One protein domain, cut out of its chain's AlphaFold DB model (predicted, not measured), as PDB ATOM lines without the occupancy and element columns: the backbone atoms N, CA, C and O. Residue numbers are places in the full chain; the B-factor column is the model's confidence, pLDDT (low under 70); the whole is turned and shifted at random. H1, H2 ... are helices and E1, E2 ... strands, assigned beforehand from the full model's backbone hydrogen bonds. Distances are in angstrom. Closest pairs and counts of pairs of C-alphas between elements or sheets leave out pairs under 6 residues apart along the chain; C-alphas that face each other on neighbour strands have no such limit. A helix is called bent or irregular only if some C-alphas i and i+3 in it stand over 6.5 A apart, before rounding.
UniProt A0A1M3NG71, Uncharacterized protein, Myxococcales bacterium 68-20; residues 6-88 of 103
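What this domain is: This is residues 6 to 88 of the 103 residues of an uncharacterized protein of Myxococcales bacterium 68-20 (UniProt A0A1M3NG71). What shape do these atoms make? A long, strongly twisted sheet with E2 and E4 side by side along it is covered in part by one bent helix, H1: its arm H1b packs over E2 and E4, while H1a only grazes the sheet. The short strands E1 and E5 lie toward one end of the E2 and E4 pair and E3 toward the other, and residues 22 to 27 stick out. What is it made of? The printed part has 83 residues, with one named helix, H1, and five named strands, E1 and E2 before it along the chain and E3, E4 and E5 after it; the class is mixed, helices and strands, and the neighbour pairs of the branched sheet, E1 and E2, E2 and E4, E3 and E4, and E4 and E5, are antiparallel. The whole is compact, with a radius of gyration of the C-alphas of 13.0 A, yet elongated, spanning 40 by 23 by 17 A.

Where its parts are: Where are the strands? E4, residues 72 to 81, is 28.7 A long, and E2, residues 11 to 18, is 22.2 A long. E3 is residues 60 to 66, E5 residues 84 to 87, and E1 residues 6 to 8, beginning at C-alpha 6 (142.912, 139.011, 159.403); E5 ends at C-alpha 87 (153.402, 140.074, 149.190). Where is the helix? By its hydrogen bonds H1 was assigned as one helix, residues 26 to 48, but it is bent, with C-alphas 36 and 39 at 7.0 A. Its arms are H1a, residues 26 to 36, 15.2 A long, and H1b, residues 39 to 48, 14.3 A long.

How they stand to each other: How do the strands pair? Beside E4, E2 lies on one side, antiparallel at 159 degrees with N 14 and O 76 at 2.8 A, and E3 and E5 on the other side. E3, E4 and E5 form a meander, each strand the antiparallel neighbour of the one before, with N 61 and O 75 at 2.7 A and N 79 and O 86 at 2.8 A. E1 and E2 form a hairpin, with N 6 and O 13 at 2.7 A. Where are the arms? H1b is on the sheet at a height of 9.0 A, along the strands at 22 degrees to E4 on the local plane; its closest C-alphas to E5 are those of Ala 45 and Leu 85, 6.6 A apart. H1a stands at a steep tilt of 56 degrees to H1b, and in both arms every O i to N i+4 pair is within hydrogen-bond range.

The domain as a whole: How far does it reach? The two C-alphas farthest apart are those of Pro 22 and Gly 82, at 39.9 A. Is the printed part continuous? The printed part has no cut, and the link from H1 to E3 is long, with 11 residues. Where is confidence low? The pLDDT is under 70 at residues 21 to 22, 65 and 68 to 69, and its mean over the printed part is 82.7.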
ATOM      1  N   THR A   6     144.163 139.598 159.858       81.50
ATOM      2  CA  THR A   6     142.912 139.011 159.403       81.50
ATOM      3  C   THR A   6     143.180 138.236 158.119       81.50
ATOM      4  O   THR A   6     143.797 138.748 157.184       81.50
ATOM      5  N   ILE A   7     142.707 136.991 158.069       81.50
ATOM      6  CA  ILE A   7     142.739 136.161 156.864       81.50
ATOM      7  C   ILE A   7     141.330 136.160 156.268       81.50
ATOM      8  O   ILE A   7     140.390 135.689 156.906       81.50
ATOM      9  N   ALA A   8     141.173 136.693 155.060       80.31
ATOM     10  CA  ALA A   8     139.902 136.755 154.346       80.31
ATOM     11  C   ALA A   8     140.033 136.080 152.975       80.31
ATOM     12  O   ALA A   8     140.738 136.584 152.102       80.31
ATOM     13  N   ASP A   9     139.342 134.948 152.792       80.75
ATOM     14  CA  ASP A   9     139.385 134.078 151.602       80.75
ATOM     15  C   ASP A   9     140.801 133.557 151.283       80.75
ATOM     16  O   ASP A   9     141.156 132.433 151.637       80.75
ATOM     17  N   ARG A  10     141.632 134.399 150.663       84.69
ATOM     18  CA  ARG A  10     143.043 134.157 150.321       84.69
ATOM     19  C   ARG A  10     143.924 135.392 150.500       84.69
ATOM     20  O   ARG A  10     145.043 135.424 149.999       84.69
ATOM     21  N   LEU A  11     143.429 136.419 151.177       83.69
ATOM     22  CA  LEU A  11     144.192 137.605 151.530       83.69
ATOM     23  C   LEU A  11     144.512 137.581 153.022       83.69
ATOM     24  O   LEU A  11     143.653 137.301 153.849       83.69
ATOM     25  N   VAL A  12     145.756 137.901 153.345       85.56
ATOM     26  CA  VAL A  12     146.267 138.125 154.692       85.56
ATOM     27  C   VAL A  12     146.512 139.620 154.814       85.56
ATOM     28  O   VAL A  12     147.398 140.160 154.149       85.56
ATOM     29  N   THR A  13     145.723 140.301 155.634       86.44
ATOM     30  CA  THR A  13     145.857 141.739 155.880       86.44
ATOM     31  C   THR A  13     145.994 142.001 157.369       86.44
ATOM     32  O   THR A  13     145.304 141.400 158.180       86.44
ATOM     33  N   GLY A  14     146.887 142.896 157.765       85.12
ATOM     34  CA  GLY A  14     147.059 143.264 159.163       85.12
ATOM     35  C   GLY A  14     147.936 144.486 159.334       85.12
ATOM     36  O   GLY A  14     148.377 145.099 158.362       85.12
ATOM     37  N   GLU A  15     148.196 144.842 160.581       84.56
ATOM     38  CA  GLU A  15     149.027 145.989 160.928       84.56
ATOM     39  C   GLU A  15     149.978 145.609 162.059       84.56
ATOM     40  O   GLU A  15     149.593 144.962 163.030       84.56
ATOM     41  N   VAL A  16     151.233 146.038 161.944       82.81
ATOM     42  CA  VAL A  16     152.239 145.879 162.993       82.81
ATOM     43  C   VAL A  16     152.897 147.222 163.280       82.81
ATOM     44  O   VAL A  16     153.281 147.960 162.371       82.81
ATOM     45  N   ALA A  17     153.037 147.555 164.557       83.38
ATOM     46  CA  ALA A  17     153.827 148.692 164.997       83.38
ATOM     47  C   ALA A  17     155.170 148.181 165.519       83.38
ATOM     48  O   ALA A  17     155.206 147.297 166.373       83.38
ATOM     49  N   ILE A  18     156.272 148.732 165.009       80.81
ATOM     50  CA  ILE A  18     157.614 148.425 165.514       80.81
ATOM     51  C   ILE A  18     158.309 149.685 166.012       80.81
ATOM     52  O   ILE A  18     158.240 150.764 165.408       80.81
ATOM     53  N   GLU A  19     159.011 149.540 167.131       79.69
ATOM     54  CA  GLU A  19     159.883 150.580 167.655       79.69
ATOM     55  C   GLU A  19     161.113 150.712 166.747       79.69
ATOM     56  O   GLU A  19     162.013 149.872 166.748       79.69
ATOM     57  N   LEU A  20     161.163 151.794 165.968       73.75
ATOM     58  CA  LEU A  20     162.372 152.182 165.247       73.75
ATOM     59  C   LEU A  20     163.165 153.148 166.111       73.75
ATOM     60  O   LEU A  20     162.810 154.322 166.236       73.75
ATOM     61  N   ARG A  21     164.261 152.662 166.692       69.81
ATOM     62  CA  ARG A  21     165.176 153.536 167.427       69.81
ATOM     63  C   ARG A  21     165.883 154.499 166.467       69.81
ATOM     64  O   ARG A  21     166.263 154.089 165.365       69.81
ATOM     65  N   PRO A  22     166.115 155.761 166.868       64.75
ATOM     66  CA  PRO A  22     166.920 156.684 166.077       64.75
ATOM     67  C   PRO A  22     168.336 156.108 165.912       64.75
ATOM     68  O   PRO A  22     169.019 155.845 166.897       64.75
ATOM     69  N   GLY A  23     168.747 155.852 164.665       73.56
ATOM     70  CA  GLY A  23     170.017 155.187 164.329       73.56
ATOM     71  C   GLY A  23     169.886 153.737 163.844       73.56
ATOM     72  O   GLY A  23     170.880 153.161 163.405       73.56
ATOM     73  N   MET A  24     168.684 153.145 163.856       77.81
ATOM     74  CA  MET A  24     168.452 151.872 163.165       77.81
ATOM     75  C   MET A  24     168.665 152.036 161.657       77.81
ATOM     76  O   MET A  24     168.042 152.875 161.006       77.81
ATOM     77  N   THR A  25     169.523 151.193 161.087       83.00
ATOM     78  CA  THR A  25     169.684 151.078 159.636       83.00
ATOM     79  C   THR A  25     168.504 150.327 159.021       83.00
ATOM     80  O   THR A  25     167.803 149.576 159.703       83.00
ATOM     81  N   ALA A  26     168.305 150.484 157.706       79.50
ATOM     82  CA  ALA A  26     167.282 149.738 156.970       79.50
ATOM     83  C   ALA A  26     167.404 148.220 157.206       79.50
ATOM     84  O   ALA A  26     166.411 147.585 157.520       79.50
ATOM     85  N   GLN A  27     168.624 147.668 157.208       84.06
ATOM     86  CA  GLN A  27     168.863 146.247 157.504       84.06
ATOM     87  C   GLN A  27     168.416 145.824 158.910       84.06
ATOM     88  O   GLN A  27     167.842 144.751 159.073       84.06
ATOM     89  N   LEU A  28     168.677 146.645 159.933       84.75
ATOM     90  CA  LEU A  28     168.257 146.358 161.309       84.75
ATOM     91  C   LEU A  28     166.735 146.377 161.445       84.75
ATOM     92  O   LEU A  28     166.168 145.507 162.103       84.75
ATOM     93  N   ARG A  29     166.081 147.338 160.787       83.69
ATOM     94  CA  ARG A  29     164.623 147.389 160.688       83.69
ATOM     95  C   ARG A  29     164.076 146.155 159.979       83.69
ATOM     96  O   ARG A  29     163.148 145.539 160.486       83.69
ATOM     97  N   ASP A  30     164.632 145.808 158.822       85.06
ATOM     98  CA  ASP A  30     164.144 144.693 158.014       85.06
ATOM     99  C   ASP A  30     164.309 143.372 158.786       85.06
ATOM    100  O   ASP A  30     163.397 142.555 158.783       85.06
ATOM    101  N   ARG A  31     165.392 143.208 159.562       85.62
ATOM    102  CA  ARG A  31     165.584 142.069 160.479       85.62
ATOM    103  C   ARG A  31     164.573 142.044 161.629       85.62
ATOM    104  O   ARG A  31     164.125 140.968 162.013       85.62
ATOM    105  N   ALA A  32     164.231 143.203 162.193       85.00
ATOM    106  CA  ALA A  32     163.218 143.302 163.242       85.00
ATOM    107  C   ALA A  32     161.817 142.961 162.709       85.00
ATOM    108  O   ALA A  32     161.077 142.235 163.367       85.00
ATOM    109  N   LEU A  33     161.488 143.424 161.497       84.56
ATOM    110  CA  LEU A  33     160.274 143.024 160.784       84.56
ATOM    111  C   LEU A  33     160.267 141.525 160.509       84.56
ATOM    112  O   LEU A  33     159.250 140.884 160.736       84.56
ATOM    113  N   ASP A  34     161.394 140.967 160.066       86.62
ATOM    114  CA  ASP A  34     161.509 139.536 159.796       86.62
ATOM    115  C   ASP A  34     161.199 138.706 161.040       86.62
ATOM    116  O   ASP A  34     160.318 137.856 161.006       86.62
ATOM    117  N   ALA A  35     161.826 139.026 162.173       86.06
ATOM    118  CA  ALA A  35     161.581 138.329 163.430       86.06
ATOM    119  C   ALA A  35     160.136 138.489 163.938       86.06
ATOM    120  O   ALA A  35     159.565 137.535 164.455       86.06
ATOM    121  N   ALA A  36     159.541 139.676 163.786       84.56
ATOM    122  CA  ALA A  36     158.177 139.944 164.246       84.56
ATOM    123  C   ALA A  36     157.101 139.301 163.356       84.56
ATOM    124  O   ALA A  36     156.025 138.960 163.842       84.56
ATOM    125  N   LEU A  37     157.374 139.162 162.055       84.00
ATOM    126  CA  LEU A  37     156.410 138.685 161.064       84.00
ATOM    127  C   LEU A  37     156.615 137.228 160.657       84.00
ATOM    128  O   LEU A  37     155.687 136.641 160.113       84.00
ATOM    129  N   SER A  38     157.783 136.635 160.917       85.81
ATOM    130  CA  SER A  38     158.078 135.253 160.532       85.81
ATOM    131  C   SER A  38     157.093 134.267 161.157       85.81
ATOM    132  O   SER A  38     156.480 133.496 160.429       85.81
ATOM    133  N   ASP A  39     156.913 134.314 162.478       85.38
ATOM    134  CA  ASP A  39     156.001 133.424 163.208       85.38
ATOM    135  C   ASP A  39     154.547 133.532 162.704       85.38
ATOM    136  O   ASP A  39     153.994 132.532 162.239       85.38
ATOM    137  N   PRO A  40     153.928 134.731 162.676       84.81
ATOM    138  CA  PRO A  40     152.534 134.840 162.267       84.81
ATOM    139  C   PRO A  40     152.298 134.643 160.765       84.81
ATOM    140  O   PRO A  40     151.224 134.180 160.384       84.81
ATOM    141  N   LEU A  41     153.255 134.984 159.891       82.88
ATOM    142  CA  LEU A  41     153.120 134.680 158.461       82.88
ATOM    143  C   LEU A  41     153.240 133.186 158.196       82.88
ATOM    144  O   LEU A  41     152.563 132.690 157.298       82.88
ATOM    145  N   ASN A  42     154.086 132.480 158.949       86.38
ATOM    146  CA  ASN A  42     154.205 131.038 158.820       86.38
ATOM    147  C   ASN A  42     152.924 130.348 159.305       86.38
ATOM    148  O   ASN A  42     152.376 129.543 158.561       86.38
ATOM    149  N   ASP A  43     152.370 130.754 160.452       86.38
ATOM    150  CA  ASP A  43     151.066 130.264 160.929       86.38
ATOM    151  C   ASP A  43     149.948 130.524 159.903       86.38
ATOM    152  O   ASP A  43     149.204 129.616 159.530       86.38
ATOM    153  N   ALA A  44     149.877 131.739 159.347       84.69
ATOM    154  CA  ALA A  44     148.903 132.071 158.308       84.69
ATOM    155  C   ALA A  44     149.089 131.226 157.037       84.69
ATOM    156  O   ALA A  44     148.108 130.798 156.424       84.69
ATOM    157  N   ALA A  45     150.337 130.974 156.636       85.75
ATOM    158  CA  ALA A  45     150.659 130.141 155.486       85.75
ATOM    159  C   ALA A  45     150.259 128.677 155.724       85.75
ATOM    160  O   ALA A  45     149.618 128.083 154.856       85.75
ATOM    161  N   GLU A  46     150.527 128.129 156.911       87.44
ATOM    162  CA  GLU A  46     150.108 126.781 157.307       87.44
ATOM    163  C   GLU A  46     148.580 126.647 157.341       87.44
ATOM    164  O   GLU A  46     148.035 125.700 156.773       87.44
ATOM    165  N   ARG A  47     147.865 127.634 157.902       86.12
ATOM    166  CA  ARG A  47     146.388 127.665 157.922       86.12
ATOM    167  C   ARG A  47     145.777 127.707 156.521       86.12
ATOM    168  O   ARG A  47     144.708 127.141 156.303       86.12
ATOM    169  N   LEU A  48     146.443 128.368 155.577       83.19
ATOM    170  CA  LEU A  48     146.031 128.455 154.173       83.19
ATOM    171  C   LEU A  48     146.547 127.287 153.314       83.19
ATOM    172  O   LEU A  48     146.155 127.174 152.151       83.19
ATOM    173  N   GLY A  49     147.421 126.430 153.854       87.00
ATOM    174  CA  GLY A  49     148.067 125.344 153.114       87.00
ATOM    175  C   GLY A  49     148.997 125.836 152.000       87.00
ATOM    176  O   GLY A  49     149.111 125.191 150.958       87.00
ATOM    177  N   VAL A  50     149.624 126.999 152.181       89.00
ATOM    178  CA  VAL A  50     150.538 127.620 151.210       89.00
ATOM    179  C   VAL A  50     151.935 127.785 151.793       89.00
ATOM    180  O   VAL A  50     152.140 127.680 152.996       89.00
ATOM    181  N   VAL A  51     152.911 128.078 150.934       88.00
ATOM    182  CA  VAL A  51     154.278 128.411 151.365       88.00
ATOM    183  C   VAL A  51     154.550 129.900 151.210       88.00
ATOM    184  O   VAL A  51     154.134 130.517 150.227       88.00
ATOM    185  N   VAL A  52     155.273 130.496 152.154       87.00
ATOM    186  CA  VAL A  52     155.688 131.898 152.046       87.00
ATOM    187  C   VAL A  52     156.699 132.037 150.901       87.00
ATOM    188  O   VAL A  52     157.778 131.454 150.938       87.00
ATOM    189  N   ALA A  53     156.354 132.791 149.854       87.19
ATOM    190  CA  ALA A  53     157.197 132.912 148.658       87.19
ATOM    191  C   ALA A  53     158.207 134.065 148.709       87.19
ATOM    192  O   ALA A  53     159.039 134.195 147.810       87.19
ATOM    193  N   ALA A  54     158.132 134.918 149.729       86.44
ATOM    194  CA  ALA A  54     159.002 136.072 149.893       86.44
ATOM    195  C   ALA A  54     159.424 136.246 151.360       86.44
ATOM    196  O   ALA A  54     158.793 135.693 152.253       86.44
ATOM    197  N   PRO A  55     160.464 137.041 151.639       84.69
ATOM    198  CA  PRO A  55     160.816 137.366 153.012       84.69
ATOM    199  C   PRO A  55     159.682 138.122 153.732       84.69
ATOM    200  O   PRO A  55     159.062 138.990 153.104       84.69
ATOM    201  N   PRO A  56     159.454 137.884 155.035       84.50
ATOM    202  CA  PRO A  56     158.436 138.565 155.838       84.50
ATOM    203  C   PRO A  56     158.466 140.098 155.733       84.50
ATOM    204  O   PRO A  56     157.429 140.739 155.565       84.50
ATOM    205  N   HIS A  57     159.659 140.703 155.730       82.75
ATOM    206  CA  HIS A  57     159.808 142.156 155.592       82.75
ATOM    207  C   HIS A  57     159.260 142.724 154.268       82.75
ATOM    208  O   HIS A  57     159.039 143.928 154.178       82.75
ATOM    209  N   ARG A  58     159.030 141.898 153.233       85.94
ATOM    210  CA  ARG A  58     158.394 142.338 151.977       85.94
ATOM    211  C   ARG A  58     156.877 142.409 152.042       85.94
ATOM    212  O   ARG A  58     156.290 143.095 151.210       85.94
ATOM    213  N   PHE A  59     156.264 141.717 152.996       84.62
ATOM    214  CA  PHE A  59     154.835 141.834 153.275       84.62
ATOM    215  C   PHE A  59     154.530 143.108 154.060       84.62
ATOM    216  O   PHE A  59     153.410 143.605 154.000       84.62
ATOM    217  N   ALA A  60     155.529 143.648 154.766       86.94
ATOM    218  CA  ALA A  60     155.430 144.888 155.517       86.94
ATOM    219  C   ALA A  60     155.626 146.118 154.622       86.94
ATOM    220  O   ALA A  60     156.659 146.299 153.975       86.94
ATOM    221  N   GLN A  61     154.658 147.023 154.656       84.94
ATOM    222  CA  GLN A  61     154.681 148.296 153.962       84.94
ATOM    223  C   GLN A  61     154.609 149.434 154.985       84.94
ATOM    224  O   GLN A  61     153.651 149.496 155.754       84.94
ATOM    225  N   PRO A  62     155.598 150.346 155.024       81.25
ATOM    226  CA  PRO A  62     155.587 151.450 155.975       81.25
ATOM    227  C   PRO A  62     154.374 152.347 155.722       81.25
ATOM    228  O   PRO A  62     154.177 152.833 154.604       81.25
ATOM    229  N   LEU A  63     153.581 152.573 156.766       78.81
ATOM    230  CA  LEU A  63     152.463 153.504 156.741       78.81
ATOM    231  C   LEU A  63     152.930 154.907 157.158       78.81
ATOM    232  O   LEU A  63     153.780 155.048 158.045       78.81
ATOM    233  N   PRO A  64     152.383 155.968 156.541       70.62
ATOM    234  CA  PRO A  64     152.638 157.330 156.974       70.62
ATOM    235  C   PRO A  64     151.928 157.585 158.309       70.62
ATOM    236  O   PRO A  64     150.716 157.771 158.365       70.62
ATOM    237  N   GLY A  65     152.696 157.605 159.394       67.06
ATOM    238  CA  GLY A  65     152.181 157.876 160.733       67.06
ATOM    239  C   GLY A  65     152.986 157.151 161.800       67.06
ATOM    240  O   GLY A  65     153.497 156.052 161.579       67.06
ATOM    241  N   LYS A  66     153.117 157.787 162.963       73.38
ATOM    242  CA  LYS A  66     153.568 157.112 164.177       73.38
ATOM    243  C   LYS A  66     152.343 156.736 164.991       73.38
ATOM    244  O   LYS A  66     151.364 157.477 164.989       73.38
ATOM    245  N   ASP A  67     152.406 155.589 165.645       72.12
ATOM    246  CA  ASP A  67     151.380 155.191 166.598       72.12
ATOM    247  C   ASP A  67     151.446 156.048 167.875       72.12
ATOM    248  O   ASP A  67     152.408 156.802 168.055       72.12
ATOM    249  N   GLU A  68     150.465 155.936 168.776       63.22
ATOM    250  CA  GLU A  68     150.418 156.720 170.028       63.22
ATOM    251  C   GLU A  68     151.675 156.539 170.899       63.22
ATOM    252  O   GLU A  68     152.086 157.453 171.610       63.22
ATOM    253  N   ALA A  69     152.356 155.398 170.768       67.94
ATOM    254  CA  ALA A  69     153.628 155.100 171.427       67.94
ATOM    255  C   ALA A  69     154.879 155.645 170.694       67.94
ATOM    256  O   ALA A  69     156.007 155.357 171.085       67.94
ATOM    257  N   GLY A  70     154.723 156.379 169.588       73.75
ATOM    258  CA  GLY A  70     155.837 156.860 168.759       73.75
ATOM    259  C   GLY A  70     156.467 155.793 167.850       73.75
ATOM    260  O   GLY A  70     157.469 156.071 167.180       73.75
ATOM    261  N   MET A  71     155.877 154.597 167.799       81.56
ATOM    262  CA  MET A  71     156.309 153.476 166.960       81.56
ATOM    263  C   MET A  71     155.941 153.693 165.491       81.56
ATOM    264  O   MET A  71     154.953 154.352 165.175       81.56
ATOM    265  N   THR A  72     156.734 153.138 164.575       83.19
ATOM    266  CA  THR A  72     156.431 153.218 163.139       83.19
ATOM    267  C   THR A  72     155.464 152.104 162.771       83.19
ATOM    268  O   THR A  72     155.714 150.941 163.091       83.19
ATOM    269  N   ARG A  73     154.365 152.467 162.107       85.69
ATOM    270  CA  ARG A  73     153.326 151.523 161.685       85.69
ATOM    271  C   ARG A  73     153.666 150.929 160.325       85.69
ATOM    272  O   ARG A  73     154.123 151.634 159.423       85.69
ATOM    273  N   PHE A  74     153.417 149.639 160.176       85.06
ATOM    274  CA  PHE A  74     153.570 148.898 158.937       85.06
ATOM    275  C   PHE A  74     152.274 148.148 158.657       85.06
ATOM    276  O   PHE A  74     151.804 147.381 159.494       85.06
ATOM    277  N   ALA A  75     151.707 148.366 157.476       85.56
ATOM    278  CA  ALA A  75     150.653 147.511 156.957       85.56
ATOM    279  C   ALA A  75     151.283 146.198 156.495       85.56
ATOM    280  O   ALA A  75     152.316 146.215 155.829       85.56
ATOM    281  N   VAL A  76     150.671 145.074 156.828       86.69
ATOM    282  CA  VAL A  76     151.080 143.752 156.364       86.69
ATOM    283  C   VAL A  76     150.027 143.254 155.396       86.69
ATOM    284  O   VAL A  76     148.860 143.131 155.759       86.69
ATOM    285  N   CYS A  77     150.428 143.004 154.155       85.81
ATOM    286  CA  CYS A  77     149.525 142.534 153.114       85.81
ATOM    287  C   CYS A  77     150.173 141.405 152.311       85.81
ATOM    288  O   CYS A  77     151.280 141.523 151.781       85.81
ATOM    289  N   GLY A  78     149.464 140.286 152.228       86.94
ATOM    290  CA  GLY A  78     149.856 139.109 151.474       86.94
ATOM    291  C   GLY A  78     148.648 138.468 150.817       86.94
ATOM    292  O   GLY A  78     147.541 138.520 151.343       86.94
ATOM    293  N   ARG A  79     148.854 137.846 149.665       87.56
ATOM    294  CA  ARG A  79     147.825 137.112 148.940       87.56
ATOM    295  C   ARG A  79     148.313 135.708 148.636       87.56
ATOM    296  O   ARG A  79     149.439 135.521 148.193       87.56
ATOM    297  N   ALA A  80     147.477 134.713 148.887       88.38
ATOM    298  CA  ALA A  80     147.742 133.332 148.533       88.38
ATOM    299  C   ALA A  80     147.370 133.099 147.061       88.38
ATOM    300  O   ALA A  80     146.195 133.074 146.692       88.38
ATOM    301  N   GLU A  81     148.382 132.914 146.217       85.12
ATOM    302  CA  GLU A  81     148.248 132.658 144.785       85.12
ATOM    303  C   GLU A  81     149.041 131.403 144.397       85.12
ATOM    304  O   GLU A  81     150.215 131.264 144.727       85.12
ATOM    305  N   GLY A  82     148.395 130.446 143.720       82.50
ATOM    306  CA  GLY A  82     149.071 129.244 143.206       82.50
ATOM    307  C   GLY A  82     149.789 128.396 144.267       82.50
ATOM    308  O   GLY A  82     150.829 127.810 143.976       82.50
ATOM    309  N   GLY A  83     149.276 128.361 145.504       85.38
ATOM    310  CA  GLY A  83     149.905 127.645 146.622       85.38
ATOM    311  C   GLY A  83     151.044 128.412 147.303       85.38
ATOM    312  O   GLY A  83     151.813 127.833 148.070       85.38
ATOM    313  N   ARG A  84     151.182 129.710 147.018       88.38
ATOM    314  CA  ARG A  84     152.239 130.569 147.546       88.38
ATOM    315  C   ARG A  84     151.658 131.845 148.135       88.38
ATOM    316  O   ARG A  84     150.844 132.499 147.494       88.38
ATOM    317  N   LEU A  85     152.103 132.230 149.325       86.31
ATOM    318  CA  LEU A  85     151.803 133.538 149.892       86.31
ATOM    319  C   LEU A  85     152.759 134.560 149.265       86.31
ATOM    320  O   LEU A  85     153.969 134.508 149.496       86.31
ATOM    321  N   VAL A  86     152.222 135.451 148.435       88.19
ATOM    322  CA  VAL A  86     152.956 136.530 147.770       88.19
ATOM    323  C   VAL A  86     152.650 137.869 148.442       88.19
ATOM    324  O   VAL A  86     151.511 138.097 148.844       88.19
ATOM    325  N   PRO A  87     153.637 138.764 148.602       85.62
ATOM    326  CA  PRO A  87     153.402 140.074 149.190       85.62
ATOM    327  C   PRO A  87     152.564 140.913 148.230       85.62
ATOM    328  O   PRO A  87     152.970 141.171 147.094       85.62
ATOM    329  N   GLU A  88     151.398 141.344 148.692       82.38
ATOM    330  CA  GLU A  88     150.530 142.243 147.943       82.38
ATOM    331  C   GLU A  88     150.746 143.646 148.494       82.38
ATOM    332  O   GLU A  88     150.671 143.864 149.700       82.38
TER     333      GLU A  88